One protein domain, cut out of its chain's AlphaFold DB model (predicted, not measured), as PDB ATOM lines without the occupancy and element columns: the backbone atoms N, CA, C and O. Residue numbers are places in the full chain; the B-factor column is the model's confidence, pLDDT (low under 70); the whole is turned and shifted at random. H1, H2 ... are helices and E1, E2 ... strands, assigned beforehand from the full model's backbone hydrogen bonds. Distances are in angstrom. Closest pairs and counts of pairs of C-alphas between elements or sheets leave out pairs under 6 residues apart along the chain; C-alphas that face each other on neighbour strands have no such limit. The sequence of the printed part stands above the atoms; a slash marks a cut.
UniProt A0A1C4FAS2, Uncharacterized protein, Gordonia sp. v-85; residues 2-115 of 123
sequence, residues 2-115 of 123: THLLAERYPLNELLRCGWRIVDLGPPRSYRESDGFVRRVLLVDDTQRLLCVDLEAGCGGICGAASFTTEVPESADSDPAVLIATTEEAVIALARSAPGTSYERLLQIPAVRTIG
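Overview. This is residues 2 to 115 of the 123 residues of an uncharacterized protein of Gordonia sp. v-85 (UniProt A0A1C4FAS2). A twisted antiparallel sheet of four strands, E1 to E4, has H3 packed over E3 and E4 on one face and H2 beside H3, while the opposite face has no named helix over it. Next to the edge strand E4 lies a small second sheet, E5 and E6, whose residues Ala 84 and Val 111 come close to H3, and the loop of residues 72 to 77 sticks out from the body. The printed part has 114 residues, with four named helices and six named strands in the order H1 H2 E1 E2 E3 E4 E5 H3 H4 E6. The larger sheet has the order E1 - E2 - E3 - E4 and the smaller E5 - E6, both antiparallel; the class is mixed, helices and strands, though named elements hold 54 of the 114 residues, under half. The whole is compact, with a radius of gyration of the C-alphas of 13.8 A and spans of 37 by 29 by 28 A.

Along the chain. Find C-alpha 2 at (100.790, 58.311, 172.202); there H1 begins and runs to residue 6. H2 follows as residues 11 to 16, 8.6 A long. Next come E1, residues 20 to 24, 11.2 A, and the longest strand, E2, residues 36 to 43, which runs 22.9 A from C-alpha 36 at (111.603, 68.868, 168.963). E3 is residues 49 to 54, 15.8 A, E4 is residues 66 to 68, and E5 is residues 81 to 84, 10.0 A. The longest helix, H3, holds residues 87 to 95 and measures 12.4 A. H4 is residues 102 to 105, and E6, residues 111 to 114, runs 10.3 A to C-alpha 114 at (129.870, 57.958, 178.489).

Arrangement. Begin with E1 to E4, a meander, each strand the antiparallel neighbour of the one before. In the hairpin E1 and E2, look at N 22 and O 41, 2.9 A apart and within hydrogen-bond range. In the hairpin E2 and E3, N 40 and O 52 are within that range at 2.8 A, and in the hairpin E3 and E4, N 49 and O 68 are at 3.1 A. H3 is on this sheet at a height over the sheet of 10.3 A, over E3 and, only just, over E4 with 3 of its C-alphas; on the local plane it runs along the strands, at 18 degrees to E3. Its closest C-alphas to E3 are Ala 94 and Leu 50, 7.6 A. H2 only grazes the sheet, with its residues 11 to 15. H2 and H3 only just touch, with 3 pairs of C-alphas within 8 A, closest Leu 14 and Ile 91 at 6.6 A; they run the same way at a shallow tilt of 27 degrees. H1 and H2 touch only at the corner by their link, and only just, with 3 pairs; their closest C-alphas are Ala 6 and Asn 12, 5.2 A. E4 and E5 have 9 pairs of C-alphas within 8 A, the closest Ser 66 and Ile 83 at 5.4 A. E5 and E6 are antiparallel neighbours, with N 83 and O 112 within hydrogen-bond range at 2.7 A. H4 is not on the larger sheet; H3 and H4 are close but not clearly touching, with Leu 93 and Leu 105 closest at 6.9 A between C-alphas. Every O i to N i+4 pair is within hydrogen-bond range in H1, H2 and H3; H4, with 4 residues, is too short for such a pair.

Size, cuts and confidence. The C-alphas farthest apart are those of Asp 34 and Ser 74, 39.3 A. The printed part has no cut, and its long links are E1 to E2, E3 to E4 and E4 to E5. The mean pLDDT of the printed part is 71.0; look for values under 70 at residues 2 to 6, 9, 27 to 37, 55 to 80 and 114 to 115.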
ATOM      1  N   THR A   2      99.928  59.485 171.944       54.75
ATOM      2  CA  THR A   2     100.790  58.311 172.202       54.75
ATOM      3  C   THR A   2     100.753  57.248 171.096       54.75
ATOM      4  O   THR A   2     101.798  56.720 170.736       54.75
ATOM      5  N   HIS A   3      99.582  56.995 170.496       56.41
ATOM      6  CA  HIS A   3      99.430  56.013 169.410       56.41
ATOM      7  C   HIS A   3     100.282  56.327 168.167       56.41
ATOM      8  O   HIS A   3     100.900  55.428 167.619       56.41
ATOM      9  N   LEU A   4     100.406  57.604 167.784       64.88
ATOM     10  CA  LEU A   4     101.215  58.027 166.630       64.88
ATOM     11  C   LEU A   4     102.727  57.878 166.854       64.88
ATOM     12  O   LEU A   4     103.477  57.780 165.890       64.88
ATOM     13  N   LEU A   5     103.192  57.892 168.108       67.31
ATOM     14  CA  LEU A   5     104.609  57.691 168.428       67.31
ATOM     15  C   LEU A   5     104.962  56.204 168.451       67.31
ATOM     16  O   LEU A   5     106.017  55.830 167.955       67.31
ATOM     17  N   ALA A   6     104.064  55.362 168.970       66.75
ATOM     18  CA  ALA A   6     104.250  53.912 169.046       66.75
ATOM     19  C   ALA A   6     104.412  53.236 167.673       66.75
ATOM     20  O   ALA A   6     104.927  52.127 167.601       66.75
ATOM     21  N   GLU A   7     103.992  53.894 166.592       74.06
ATOM     22  CA  GLU A   7     104.151  53.413 165.215       74.06
ATOM     23  C   GLU A   7     105.493  53.808 164.582       74.06
ATOM     24  O   GLU A   7     105.865  53.260 163.542       74.06
ATOM     25  N   ARG A   8     106.248  54.724 165.200       75.00
ATOM     26  CA  ARG A   8     107.523  55.204 164.657       75.00
ATOM     27  C   ARG A   8     108.662  54.249 164.977       75.00
ATOM     28  O   ARG A   8     108.773  53.756 166.096       75.00
ATOM     29  N   TYR A   9     109.537  54.042 164.004       68.81
ATOM     30  CA  TYR A   9     110.794  53.335 164.212       68.81
ATOM     31  C   TYR A   9     111.777  54.201 165.022       68.81
ATOM     32  O   TYR A   9     111.751  55.425 164.867       68.81
ATOM     33  N   PRO A  10     112.580  53.612 165.932       76.75
ATOM     34  CA  PRO A  10     112.621  52.225 166.374       76.75
ATOM     35  C   PRO A  10     111.628  51.916 167.504       76.75
ATOM     36  O   PRO A  10     111.603  50.789 167.986       76.75
ATOM     37  N   LEU A  11     110.808  52.873 167.961       82.00
ATOM     38  CA  LEU A  11     109.910  52.678 169.106       82.00
ATOM     39  C   LEU A  11     108.931  51.512 168.895       82.00
ATOM     40  O   LEU A  11     108.740  50.709 169.802       82.00
ATOM     41  N   ASN A  12     108.372  51.365 167.696       86.19
ATOM     42  CA  ASN A  12     107.515  50.232 167.343       86.19
ATOM     43  C   ASN A  12     108.213  48.868 167.521       86.19
ATOM     44  O   ASN A  12     107.619  47.921 168.035       86.19
ATOM     45  N   GLU A  13     109.481  48.769 167.132       87.94
ATOM     46  CA  GLU A  13     110.306  47.574 167.271       87.94
ATOM     47  C   GLU A  13     110.706  47.334 168.728       87.94
ATOM     48  O   GLU A  13     110.680  46.191 169.179       87.94
ATOM     49  N   LEU A  14     110.988  48.388 169.498       87.62
ATOM     50  CA  LEU A  14     111.230  48.279 170.938       87.62
ATOM     51  C   LEU A  14     110.014  47.691 171.663       87.62
ATOM     52  O   LEU A  14     110.157  46.739 172.430       87.62
ATOM     53  N   LEU A  15     108.813  48.190 171.357       89.31
ATOM     54  CA  LEU A  15     107.563  47.669 171.914       89.31
ATOM     55  C   LEU A  15     107.342  46.194 171.541       89.31
ATOM     56  O   LEU A  15     106.940  45.393 172.383       89.31
ATOM     57  N   ARG A  16     107.659  45.799 170.299       90.50
ATOM     58  CA  ARG A  16     107.619  44.389 169.857       90.50
ATOM     59  C   ARG A  16     108.655  43.511 170.559       90.50
ATOM     60  O   ARG A  16     108.410  42.323 170.735       90.50
ATOM     61  N   CYS A  17     109.783  44.084 170.976       88.44
ATOM     62  CA  CYS A  17     110.805  43.401 171.770       88.44
ATOM     63  C   CYS A  17     110.417  43.257 173.256       88.44
ATOM     64  O   CYS A  17     111.234  42.790 174.041       88.44
ATOM     65  N   GLY A  18     109.199  43.649 173.650       90.38
ATOM     66  CA  GLY A  18     108.707  43.531 175.025       90.38
ATOM     67  C   GLY A  18     109.058  44.717 175.925       90.38
ATOM     68  O   GLY A  18     108.746  44.693 177.113       90.38
ATOM     69  N   TRP A  19     109.666  45.775 175.380       90.69
ATOM     70  CA  TRP A  19     109.912  46.998 176.139       90.69
ATOM     71  C   TRP A  19     108.607  47.765 176.348       90.69
ATOM     72  O   TRP A  19     107.780  47.889 175.445       90.69
ATOM     73  N   ARG A  20     108.425  48.322 177.541       90.94
ATOM     74  CA  ARG A  20     107.234  49.077 177.935       90.94
ATOM     75  C   ARG A  20     107.612  50.520 178.220       90.94
ATOM     76  O   ARG A  20     108.552  50.775 178.964       90.94
ATOM     77  N   ILE A  21     106.865  51.464 177.653       89.00
ATOM     78  CA  ILE A  21     107.050  52.892 177.936       89.00
ATOM     79  C   ILE A  21     106.576  53.168 179.364       89.00
ATOM     80  O   ILE A  21     105.432  52.863 179.701       89.00
ATOM     81  N   VAL A  22     107.445  53.757 180.182       87.81
ATOM     82  CA  VAL A  22     107.147  54.135 181.574       87.81
ATOM     83  C   VAL A  22     107.148  55.640 181.793       87.81
ATOM     84  O   VAL A  22     106.458  56.115 182.688       87.81
ATOM     85  N   ASP A  23     107.862  56.393 180.957       84.19
ATOM     86  CA  ASP A  23     107.811  57.852 180.961       84.19
ATOM     87  C   ASP A  23     107.908  58.412 179.539       84.19
ATOM     88  O   ASP A  23     108.601  57.875 178.667       84.19
ATOM     89  N   LEU A  24     107.188  59.509 179.320       81.94
ATOM     90  CA  LEU A  24     107.208  60.280 178.088       81.94
ATOM     91  C   LEU A  24     107.472  61.737 178.454       81.94
ATOM     92  O   LEU A  24     106.549  62.492 178.768       81.94
ATOM     93  N   GLY A  25     108.740  62.130 178.382       71.06
ATOM     94  CA  GLY A  25     109.164  63.481 178.703       71.06
ATOM     95  C   GLY A  25     108.502  64.524 177.790       71.06
ATOM     96  O   GLY A  25     108.131  64.222 176.647       71.06
ATOM     97  N   PRO A  26     108.351  65.777 178.258       71.50
ATOM     98  CA  PRO A  26     107.820  66.844 177.422       71.50
ATOM     99  C   PRO A  26     108.747  67.087 176.217       71.50
ATOM    100  O   PRO A  26     109.966  66.955 176.358       71.50
ATOM    101  N   PRO A  27     108.203  67.462 175.043       69.44
ATOM    102  CA  PRO A  27     109.027  67.848 173.906       69.44
ATOM    103  C   PRO A  27     109.900  69.052 174.286       69.44
ATOM    104  O   PRO A  27     109.403  70.050 174.811       69.44
ATOM    105  N   ARG A  28     111.204  68.962 174.029       66.81
ATOM    106  CA  ARG A  28     112.182  70.027 174.261       66.81
ATOM    107  C   ARG A  28     112.677  70.530 172.914       66.81
ATOM    108  O   ARG A  28     113.180  69.748 172.120       66.81
ATOM    109  N   SER A  29     112.545  71.824 172.651       61.03
ATOM    110  CA  SER A  29     113.212  72.439 171.501       61.03
ATOM    111  C   SER A  29     114.694  72.605 171.836       61.03
ATOM    112  O   SER A  29     115.035  73.169 172.880       61.03
ATOM    113  N   TYR A  30     115.574  72.096 170.975       58.38
ATOM    114  CA  TYR A  30     116.978  72.491 171.008       58.38
ATOM    115  C   TYR A  30     117.095  73.823 170.267       58.38
ATOM    116  O   TYR A  30     116.665  73.933 169.126       58.38
ATOM    117  N   ARG A  31     117.663  74.849 170.915       50.84
ATOM    118  CA  ARG A  31     117.733  76.232 170.392       50.84
ATOM    119  C   ARG A  31     118.446  76.379 169.033       50.84
ATOM    120  O   ARG A  31     118.392  77.458 168.459       50.84
ATOM    121  N   GLU A  32     119.108  75.331 168.547       49.69
ATOM    122  CA  GLU A  32     119.948  75.338 167.343       49.69
ATOM    123  C   GLU A  32     119.457  74.376 166.243       49.69
ATOM    124  O   GLU A  32     120.081  74.296 165.187       49.69
ATOM    125  N   SER A  33     118.348  73.654 166.446       50.28
ATOM    126  CA  SER A  33     117.770  72.759 165.436       50.28
ATOM    127  C   SER A  33     116.261  72.972 165.289       50.28
ATOM    128  O   SER A  33     115.549  73.140 166.275       50.28
ATOM    129  N   ASP A  34     115.750  72.910 164.054       46.47
ATOM    130  CA  ASP A  34     114.309  72.974 163.729       46.47
ATOM    131  C   ASP A  34     113.530  71.707 164.175       46.47
ATOM    132  O   ASP A  34     112.555  71.294 163.549       46.47
ATOM    133  N   GLY A  35     113.970  71.043 165.249       54.12
ATOM    134  CA  GLY A  35     113.428  69.780 165.747       54.12
ATOM    135  C   GLY A  35     113.028  69.845 167.221       54.12
ATOM    136  O   GLY A  35     113.672  70.497 168.046       54.12
ATOM    137  N   PHE A  36     111.955  69.136 167.571       58.38
ATOM    138  CA  PHE A  36     111.603  68.868 168.963       58.38
ATOM    139  C   PHE A  36     112.244  67.555 169.379       58.38
ATOM    140  O   PHE A  36     111.990  66.554 168.743       58.38
ATOM    141  N   VAL A  37     112.999  67.520 170.470       65.94
ATOM    142  CA  VAL A  37     113.449  66.261 171.068       65.94
ATOM    143  C   VAL A  37     112.394  65.776 172.046       65.94
ATOM    144  O   VAL A  37     112.006  66.520 172.949       65.94
ATOM    145  N   ARG A  38     111.957  64.523 171.937       74.31
ATOM    146  CA  ARG A  38     111.107  63.901 172.956       74.31
ATOM    147  C   ARG A  38     111.794  62.700 173.574       74.31
ATOM    148  O   ARG A  38     112.017  61.698 172.907       74.31
ATOM    149  N   ARG A  39     112.052  62.781 174.874       79.06
ATOM    150  CA  ARG A  39     112.601  61.672 175.648       79.06
ATOM    151  C   ARG A  39     111.535  60.621 175.935       79.06
ATOM    152  O   ARG A  39     110.455  60.959 176.417       79.06
ATOM    153  N   VAL A  40     111.859  59.360 175.693       83.06
ATOM    154  CA  VAL A  40     111.039  58.195 176.032       83.06
ATOM    155  C   VAL A  40     111.849  57.297 176.949       83.06
ATOM    156  O   VAL A  40     112.939  56.876 176.577       83.06
ATOM    157  N   LEU A  41     111.320  56.980 178.126       85.88
ATOM    158  CA  LEU A  41     111.905  55.975 179.004       85.88
ATOM    159  C   LEU A  41     111.142  54.666 178.839       85.88
ATOM    160  O   LEU A  41     109.916  54.628 178.981       85.88
ATOM    161  N   LEU A  42     111.877  53.600 178.555       88.06
ATOM    162  CA  LEU A  42     111.361  52.252 178.440       88.06
ATOM    163  C   LEU A  42     111.981  51.346 179.500       88.06
ATOM    164  O   LEU A  42     113.140  51.520 179.872       88.06
ATOM    165  N   VAL A  43     111.208  50.356 179.934       89.06
ATOM    166  CA  VAL A  43     111.647  49.287 180.829       89.06
ATOM    167  C   VAL A  43     111.318  47.930 180.217       89.06
ATOM    168  O   VAL A  43     110.286  47.796 179.557       89.06
ATOM    169  N   ASP A  44     112.154  46.926 180.443       87.38
ATOM    170  CA  ASP A  44     111.807  45.534 180.143       87.38
ATOM    171  C   ASP A  44     111.405  44.746 181.403       87.38
ATOM    172  O   ASP A  44     111.402  45.262 182.524       87.38
ATOM    173  N   ASP A  45     111.037  43.476 181.236       86.75
ATOM    174  CA  ASP A  45     110.604  42.626 182.355       86.75
ATOM    175  C   ASP A  45     111.741  42.272 183.329       86.75
ATOM    176  O   ASP A  45     111.487  41.791 184.432       86.75
ATOM    177  N   THR A  46     112.989  42.565 182.954       82.94
ATOM    178  CA  THR A  46     114.185  42.392 183.787       82.94
ATOM    179  C   THR A  46     114.643  43.686 184.460       82.94
ATOM    180  O   THR A  46     115.743  43.730 184.997       82.94
ATOM    181  N   GLN A  47     113.798  44.727 184.463       81.94
ATOM    182  CA  GLN A  47     114.083  46.052 185.038       81.94
ATOM    183  C   GLN A  47     115.235  46.809 184.358       81.94
ATOM    184  O   GLN A  47     115.737  47.790 184.907       81.94
ATOM    185  N   ARG A  48     115.636  46.413 183.142       83.44
ATOM    186  CA  ARG A  48     116.597  47.199 182.361       83.44
ATOM    187  C   ARG A  48     115.908  48.451 181.856       83.44
ATOM    188  O   ARG A  48     114.761  48.389 181.415       83.44
ATOM    189  N   LEU A  49     116.613  49.577 181.894       83.50
ATOM    190  CA  LEU A  49     116.092  50.854 181.417       83.50
ATOM    191  C   LEU A  49     116.745  51.233 180.096       83.50
ATOM    192  O   LEU A  49     117.955  51.092 179.928       83.50
ATOM    193  N   LEU A  50     115.931  51.756 179.185       84.06
ATOM    194  CA  LEU A  50     116.351  52.296 177.901       84.06
ATOM    195  C   LEU A  50     115.720  53.674 177.729       84.06
ATOM    196  O   LEU A  50     114.503  53.804 177.631       84.06
ATOM    197  N   CYS A  51     116.545  54.713 177.691       82.12
ATOM    198  CA  CYS A  51     116.084  56.075 177.434       82.12
ATOM    199  C   CYS A  51     116.356  56.435 175.979       82.12
ATOM    200  O   CYS A  51     117.515  56.486 175.611       82.12
ATOM    201  N   VAL A  52     115.342  56.726 175.171       78.69
ATOM    202  CA  VAL A  52     115.497  57.097 173.757       78.69
ATOM    203  C   VAL A  52     115.044  58.536 173.552       78.69
ATOM    204  O   VAL A  52     113.911  58.884 173.875       78.69
ATOM    205  N   ASP A  53     115.907  59.366 172.979       75.44
ATOM    206  CA  ASP A  53     115.544  60.710 172.530       75.44
ATOM    207  C   ASP A  53     115.037  60.641 171.074       75.44
ATOM    208  O   ASP A  53     115.783  60.338 170.144       75.44
ATOM    209  N   LEU A  54     113.740  60.880 170.878       71.00
ATOM    210  CA  LEU A  54     113.085  60.937 169.571       71.00
ATOM    211  C   LEU A  54     113.207  62.329 168.950       71.00
ATOM    212  O   LEU A  54     113.233  63.315 169.679       71.00
ATOM    213  N   GLU A  55     113.191  62.409 167.613       65.69
ATOM    214  CA  GLU A  55     113.045  63.669 166.851       65.69
ATOM    215  C   GLU A  55     114.188  64.703 167.055       65.69
ATOM    216  O   GLU A  55     114.054  65.892 166.757       65.69
ATOM    217  N   ALA A  56     115.362  64.244 167.498       56.94
ATOM    218  CA  ALA A  56     116.564  65.059 167.642       56.94
ATOM    219  C   ALA A  56     117.237  65.398 166.295       56.94
ATOM    220  O   ALA A  56     118.245  64.806 165.939       56.94
ATOM    221  N   GLY A  57     116.713  66.389 165.566       47.53
ATOM    222  CA  GLY A  57     117.372  66.964 164.378       47.53
ATOM    223  C   GLY A  57     117.325  66.095 163.108       47.53
ATOM    224  O   GLY A  57     116.819  64.982 163.126       47.53
ATOM    225  N   CYS A  58     117.761  66.664 161.975       35.62
ATOM    226  CA  CYS A  58     117.416  66.308 160.585       35.62
ATOM    227  C   CYS A  58     117.308  64.805 160.227       35.62
ATOM    228  O   CYS A  58     118.213  64.212 159.649       35.62
ATOM    229  N   GLY A  59     116.114  64.236 160.427       40.47
ATOM    230  CA  GLY A  59     115.624  63.080 159.667       40.47
ATOM    231  C   GLY A  59     115.798  61.697 160.296       40.47
ATOM    232  O   GLY A  59     115.416  60.719 159.664       40.47
ATOM    233  N   GLY A  60     116.306  61.587 161.518       40.41
ATOM    234  CA  GLY A  60     116.472  60.296 162.183       40.41
ATOM    235  C   GLY A  60     116.781  60.488 163.654       40.41
ATOM    236  O   GLY A  60     117.212  61.557 164.078       40.41
ATOM    237  N   ILE A  61     116.519  59.474 164.460       48.25
ATOM    238  CA  ILE A  61     116.833  59.519 165.885       48.25
ATOM    239  C   ILE A  61     118.341  59.685 166.063       48.25
ATOM    240  O   ILE A  61     119.110  58.753 165.842       48.25
ATOM    241  N   CYS A  62     118.781  60.866 166.509       45.84
ATOM    242  CA  CYS A  62     120.078  61.011 167.162       45.84
ATOM    243  C   CYS A  62     119.979  60.349 168.539       45.84
ATOM    244  O   CYS A  62     119.831  61.002 169.571       45.84
ATOM    245  N   GLY A  63     119.996  59.015 168.515       46.88
ATOM    246  CA  GLY A  63     119.924  58.159 169.678       46.88
ATOM    247  C   GLY A  63     121.099  58.463 170.589       46.88
ATOM    248  O   GLY A  63     122.257  58.233 170.267       46.88
ATOM    249  N   ALA A  64     120.818  59.005 171.758       50.19
ATOM    250  CA  ALA A  64     121.585  58.629 172.920       50.19
ATOM    251  C   ALA A  64     120.687  57.675 173.692       50.19
ATOM    252  O   ALA A  64     119.892  58.099 174.523       50.19
ATOM    253  N   ALA A  65     120.751  56.391 173.338       54.62
ATOM    254  CA  ALA A  65     120.083  55.367 174.120       54.62
ATOM    255  C   ALA A  65     120.894  55.067 175.373       54.62
ATOM    256  O   ALA A  65     121.869  54.333 175.254       54.62
ATOM    257  N   SER A  66     120.513  55.619 176.531       55.97
ATOM    258  CA  SER A  66     121.134  55.228 177.802       55.97
ATOM    259  C   SER A  66     120.562  53.892 178.249       55.97
ATOM    260  O   SER A  66     119.363  53.802 178.525       55.97
ATOM    261  N   PHE A  67     121.416  52.875 178.313       56.41
ATOM    262  CA  PHE A  67     121.070  51.543 178.793       56.41
ATOM    263  C   PHE A  67     121.703  51.317 180.165       56.41
ATOM    264  O   PHE A  67     122.918  51.441 180.293       56.41
ATOM    265  N   THR A  68     120.891  50.988 181.170       57.50
ATOM    266  CA  THR A  68     121.379  50.511 182.474       57.50
ATOM    267  C   THR A  68     120.762  49.155 182.784       57.50
ATOM    268  O   THR A  68     119.568  48.933 182.559       57.50
ATOM    269  N   THR A  69     121.597  48.235 183.265       50.88
ATOM    270  CA  THR A  69     121.201  46.880 183.666       50.88
ATOM    271  C   THR A  69     120.654  46.815 185.086       50.88
ATOM    272  O   THR A  69     120.113  45.781 185.462       50.88
ATOM    273  N   GLU A  70     120.781  47.896 185.859       45.06
ATOM    274  CA  GLU A  70     120.354  47.966 187.254       45.06
ATOM    275  C   GLU A  70     119.540  49.244 187.497       45.06
ATOM    276  O   GLU A  70     119.902  50.340 187.046       45.06
ATOM    277  N   VAL A  71     118.428  49.104 188.221       44.44
ATOM    278  CA  VAL A  71     117.848  50.215 188.978       44.44
ATOM    279  C   VAL A  71     118.816  50.440 190.141       44.44
ATOM    280  O   VAL A  71     119.059  49.482 190.872       44.44
ATOM    281  N   PRO A  72     119.422  51.626 190.310       45.28
ATOM    282  CA  PRO A  72     120.446  51.816 191.330       45.28
ATOM    283  C   PRO A  72     119.845  51.599 192.725       45.28
ATOM    284  O   PRO A  72     119.108  52.443 193.230       45.28
ATOM    285  N   GLU A  73     120.152  50.456 193.346       40.31
ATOM    286  CA  GLU A  73     119.869  50.198 194.765       40.31
ATOM    287  C   GLU A  73     120.911  50.873 195.677       40.31
ATOM    288  O   GLU A  73     120.667  51.054 196.869       40.31
ATOM    289  N   SER A  74     122.054  51.306 195.130       36.69
ATOM    290  CA  SER A  74     123.077  52.067 195.850       36.69
ATOM    291  C   SER A  74     123.622  53.223 195.005       36.69
ATOM    292  O   SER A  74     123.740  53.135 193.785       36.69
ATOM    293  N   ALA A  75     123.931  54.335 195.671       47.59
ATOM    294  CA  ALA A  75     124.378  55.584 195.054       47.59
ATOM    295  C   ALA A  75     125.873  55.600 194.665       47.59
ATOM    296  O   ALA A  75     126.351  56.629 194.198       47.59
ATOM    297  N   ASP A  76     126.602  54.496 194.874       43.22
ATOM    298  CA  ASP A  76     128.075  54.454 194.803       43.22
ATOM    299  C   ASP A  76     128.647  53.703 193.586       43.22
ATOM    300  O   ASP A  76     129.857  53.738 193.362       43.22
ATOM    301  N   SER A  77     127.810  53.054 192.770       42.00
ATOM    302  CA  SER A  77     128.220  52.530 191.462       42.00
ATOM    303  C   SER A  77     127.567  53.371 190.376       42.00
ATOM    304  O   SER A  77     126.363  53.261 190.155       42.00
ATOM    305  N   ASP A  78     128.352  54.208 189.691       48.22
ATOM    306  CA  ASP A  78     127.873  54.897 188.495       48.22
ATOM    307  C   ASP A  78     127.420  53.835 187.477       48.22
ATOM    308  O   ASP A  78     128.248  53.029 187.029       48.22
ATOM    309  N   PRO A  79     126.127  53.777 187.108       54.16
ATOM    310  CA  PRO A  79     125.670  52.819 186.117       54.16
ATOM    311  C   PRO A  79     126.406  53.108 184.811       54.16
ATOM    312  O   PRO A  79     126.414  54.242 184.328       54.16
ATOM    313  N   ALA A  80     127.048  52.093 184.234       60.94
ATOM    314  CA  ALA A  80     127.782  52.257 182.990       60.94
ATOM    315  C   ALA A  80     126.805  52.632 181.865       60.94
ATOM    316  O   ALA A  80     126.046  51.797 181.372       60.94
ATOM    317  N   VAL A  81     126.804  53.908 181.472       70.00
ATOM    318  CA  VAL A  81     125.893  54.418 180.448       70.00
ATOM    319  C   VAL A  81     126.458  54.110 179.067       70.00
ATOM    320  O   VAL A  81     127.414  54.741 178.602       70.00
ATOM    321  N   LEU A  82     125.819  53.162 178.383       72.88
ATOM    322  CA  LEU A  82     125.992  52.979 176.946       72.88
ATOM    323  C   LEU A  82     125.211  54.056 176.187       72.88
ATOM    324  O   LEU A  82     124.171  54.500 176.649       72.88
ATOM    325  N   ILE A  83     125.705  54.464 175.023       76.88
ATOM    326  CA  ILE A  83     125.017  55.285 174.024       76.88
ATOM    327  C   ILE A  83     125.045  54.506 172.715       76.88
ATOM    328  O   ILE A  83     126.127  54.274 172.180       76.88
ATOM    329  N   ALA A  84     123.880  54.192 172.156       77.88
ATOM    330  CA  ALA A  84     123.745  53.811 170.750       77.88
ATOM    331  C   ALA A  84     123.391  55.027 169.889       77.88
ATOM    332  O   ALA A  84     122.335  55.606 170.120       77.88
ATOM    333  N   THR A  85     124.225  55.369 168.898       76.31
ATOM    334  CA  THR A  85     124.058  56.566 168.041       76.31
ATOM    335  C   THR A  85     123.264  56.343 166.756       76.31
ATOM    336  O   THR A  85     123.107  57.282 165.979       76.31
ATOM    337  N   THR A  86     122.790  55.123 166.506       79.19
ATOM    338  CA  THR A  86     121.893  54.806 165.386       79.19
ATOM    339  C   THR A  86     120.699  54.000 165.872       79.19
ATOM    340  O   THR A  86     120.740  53.377 166.934       79.19
ATOM    341  N   GLU A  87     119.633  53.984 165.081       80.50
ATOM    342  CA  GLU A  87     118.410  53.252 165.399       80.50
ATOM    343  C   GLU A  87     118.650  51.732 165.445       80.50
ATOM    344  O   GLU A  87     118.143  51.049 166.334       80.50
ATOM    345  N   GLU A  88     119.496  51.192 164.563       85.31
ATOM    346  CA  GLU A  88     119.887  49.774 164.563       85.31
ATOM    347  C   GLU A  88     120.637  49.396 165.840       85.31
ATOM    348  O   GLU A  88     120.397  48.329 166.407       85.31
ATOM    349  N   ALA A  89     121.525  50.273 166.314       84.44
ATOM    350  CA  ALA A  89     122.269  50.062 167.547       84.44
ATOM    351  C   ALA A  89     121.340  50.094 168.773       84.44
ATOM    352  O   ALA A  89     121.493  49.277 169.681       84.44
ATOM    353  N   VAL A  90     120.324  50.970 168.774       84.50
ATOM    354  CA  VAL A  90     119.271  51.004 169.807       84.50
ATOM    355  C   VAL A  90     118.520  49.671 169.844       84.50
ATOM    356  O   VAL A  90     118.356  49.085 170.914       84.50
ATOM    357  N   ILE A  91     118.105  49.152 168.684       87.12
ATOM    358  CA  ILE A  91     117.417  47.857 168.592       87.12
ATOM    359  C   ILE A  91     118.326  46.698 169.003       87.12
ATOM    360  O   ILE A  91     117.883  45.791 169.709       87.12
ATOM    361  N   ALA A  92     119.595  46.712 168.601       88.94
ATOM    362  CA  ALA A  92     120.554  45.682 168.979       88.94
ATOM    363  C   ALA A  92     120.787  45.647 170.500       88.94
ATOM    364  O   ALA A  92     120.796  44.563 171.084       88.94
ATOM    365  N   LEU A  93     120.893  46.812 171.154       85.94
ATOM    366  CA  LEU A  93     120.943  46.903 172.617       85.94
ATOM    367  C   LEU A  93     119.664  46.358 173.254       85.94
ATOM    368  O   LEU A  93     119.731  45.525 174.157       85.94
ATOM    369  N   ALA A  94     118.503  46.769 172.748       86.62
ATOM    370  CA  ALA A  94     117.204  46.347 173.264       86.62
ATOM    371  C   ALA A  94     116.963  44.831 173.154       86.62
ATOM    372  O   ALA A  94     116.300  44.246 174.009       86.62
ATOM    373  N   ARG A  95     117.514  44.192 172.115       90.25
ATOM    374  CA  ARG A  95     117.441  42.741 171.879       90.25
ATOM    375  C   ARG A  95     118.533  41.945 172.589       90.25
ATOM    376  O   ARG A  95     118.494  40.716 172.559       90.25
ATOM    377  N   SER A  96     119.518  42.609 173.195       88.25
ATOM    378  CA  SER A  96     120.568  41.915 173.938       88.25
ATOM    379  C   SER A  96     119.962  41.095 175.078       88.25
ATOM    380  O   SER A  96     118.987  41.509 175.715       88.25
ATOM    381  N   ALA A  97     120.538  39.921 175.342       84.06
ATOM    382  CA  ALA A  97     120.074  39.074 176.430       84.06
ATOM    383  C   ALA A  97     120.307  39.774 177.784       84.06
ATOM    384  O   ALA A  97     121.340  40.437 177.958       84.06
ATOM    385  N   PRO A  98     119.401  39.619 178.762       80.56
ATOM    386  CA  PRO A  98     119.678  40.011 180.140       80.56
ATOM    387  C   PRO A  98     121.001  39.395 180.622       80.56
ATOM    388  O   PRO A  98     121.291  38.236 180.328       80.56
ATOM    389  N   GLY A  99     121.834  40.180 181.309       75.12
ATOM    390  CA  GLY A  99     123.165  39.746 181.754       75.12
ATOM    391  C   GLY A  99     124.252  39.720 180.669       75.12
ATOM    392  O   GLY A  99     125.360  39.255 180.935       75.12
ATOM    393  N   THR A 100     123.983  40.217 179.453       81.81
ATOM    394  CA  THR A 100     125.045  40.438 178.452       81.81
ATOM    395  C   THR A 100     126.091  41.394 179.022       81.81
ATOM    396  O   THR A 100     125.746  42.485 179.473       81.81
ATOM    397  N   SER A 101     127.364  40.990 178.990       78.56
ATOM    398  CA  SER A 101     128.448  41.799 179.551       78.56
ATOM    399  C   SER A 101     128.636  43.106 178.786       78.56
ATOM    400  O   SER A 101     128.374  43.199 177.581       78.56
ATOM    401  N   TYR A 102     129.158  44.107 179.485       75.69
ATOM    402  CA  TYR A 102     129.428  45.424 178.928       75.69
ATOM    403  C   TYR A 102     130.356  45.376 177.709       75.69
ATOM    404  O   TYR A 102     130.081  45.993 176.682       75.69
ATOM    405  N   GLU A 103     131.420  44.574 177.776       81.19
ATOM    406  CA  GLU A 103     132.391  44.410 176.692       81.19
ATOM    407  C   GLU A 103     131.730  43.862 175.431       81.19
ATOM    408  O   GLU A 103     132.104  44.242 174.322       81.19
ATOM    409  N   ARG A 104     130.738  42.980 175.602       83.25
ATOM    410  CA  ARG A 104     129.988  42.384 174.500       83.25
ATOM    411  C   ARG A 104     128.972  43.358 173.916       83.25
ATOM    412  O   ARG A 104     128.816  43.385 172.699       83.25
ATOM    413  N   LEU A 105     128.332  44.179 174.748       83.94
ATOM    414  CA  LEU A 105     127.463  45.264 174.282       83.94
ATOM    415  C   LEU A 105     128.252  46.325 173.500       83.94
ATOM    416  O   LEU A 105     127.753  46.833 172.503       83.94
ATOM    417  N   LEU A 106     129.506  46.592 173.874       84.50
ATOM    418  CA  LEU A 106     130.390  47.501 173.135       84.50
ATOM    419  C   LEU A 106     130.872  46.973 171.782       84.50
ATOM    420  O   LEU A 106     131.365  47.754 170.973       84.50
ATOM    421  N   GLN A 107     130.721  45.676 171.506       89.94
ATOM    422  CA  GLN A 107     130.969  45.147 170.162       89.94
ATOM    423  C   GLN A 107     129.831  45.471 169.184       89.94
ATOM    424  O   GLN A 107     129.978  45.239 167.984       89.94
ATOM    425  N   ILE A 108     128.690  45.978 169.666       87.25
ATOM    426  CA  ILE A 108     127.597  46.409 168.796       87.25
ATOM    427  C   ILE A 108     128.051  47.681 168.055       87.25
ATOM    428  O   ILE A 108     128.435  48.660 168.702       87.25
ATOM    429  N   PRO A 109     128.001  47.709 166.709       88.06
ATOM    430  CA  PRO A 109     128.358  48.898 165.944       88.06
ATOM    431  C   PRO A 109     127.571  50.126 166.408       88.06
ATOM    432  O   PRO A 109     126.385  50.026 166.706       88.06
ATOM    433  N   ALA A 110     128.233  51.285 166.450       84.00
ATOM    434  CA  ALA A 110     127.657  52.554 166.903       84.00
ATOM    435  C   ALA A 110     127.203  52.600 168.383       84.00
ATOM    436  O   ALA A 110     126.529  53.553 168.780       84.00
ATOM    437  N   VAL A 111     127.618  51.630 169.210       81.50
ATOM    438  CA  VAL A 111     127.514  51.695 170.675       81.50
ATOM    439  C   VAL A 111     128.821  52.204 171.280       81.50
ATOM    440  O   VAL A 111     129.912  51.785 170.899       81.50
ATOM    441  N   ARG A 112     128.720  53.125 172.241       79.62
ATOM    442  CA  ARG A 112     129.853  53.698 172.984       79.62
ATOM    443  C   ARG A 112     129.494  53.964 174.443       79.62
ATOM    444  O   ARG A 112     128.350  53.829 174.840       79.62
ATOM    445  N   THR A 113     130.481  54.377 175.219       75.06
ATOM    446  CA  THR A 113     130.430  54.633 176.668       75.06
ATOM    447  C   THR A 113     130.403  56.140 176.922       75.06
ATOM    448  O   THR A 113     131.172  56.855 176.277       75.06
ATOM    449  N   ILE A 114     129.602  56.643 177.869       65.44
ATOM    450  CA  ILE A 114     129.870  57.958 178.489       65.44
ATOM    451  C   ILE A 114     130.677  57.701 179.751       65.44
ATOM    452  O   ILE A 114     130.224  56.963 180.614       65.44
ATOM    453  N   GLY A 115     131.865  58.295 179.847       51.75
ATOM    454  CA  GLY A 115     132.720  58.148 181.022       51.75
ATOM    455  C   GLY A 115     133.403  56.783 181.089       51.75
ATOM    456  O   GLY A 115     132.973  55.889 181.805       51.75
TER     457      GLY A 115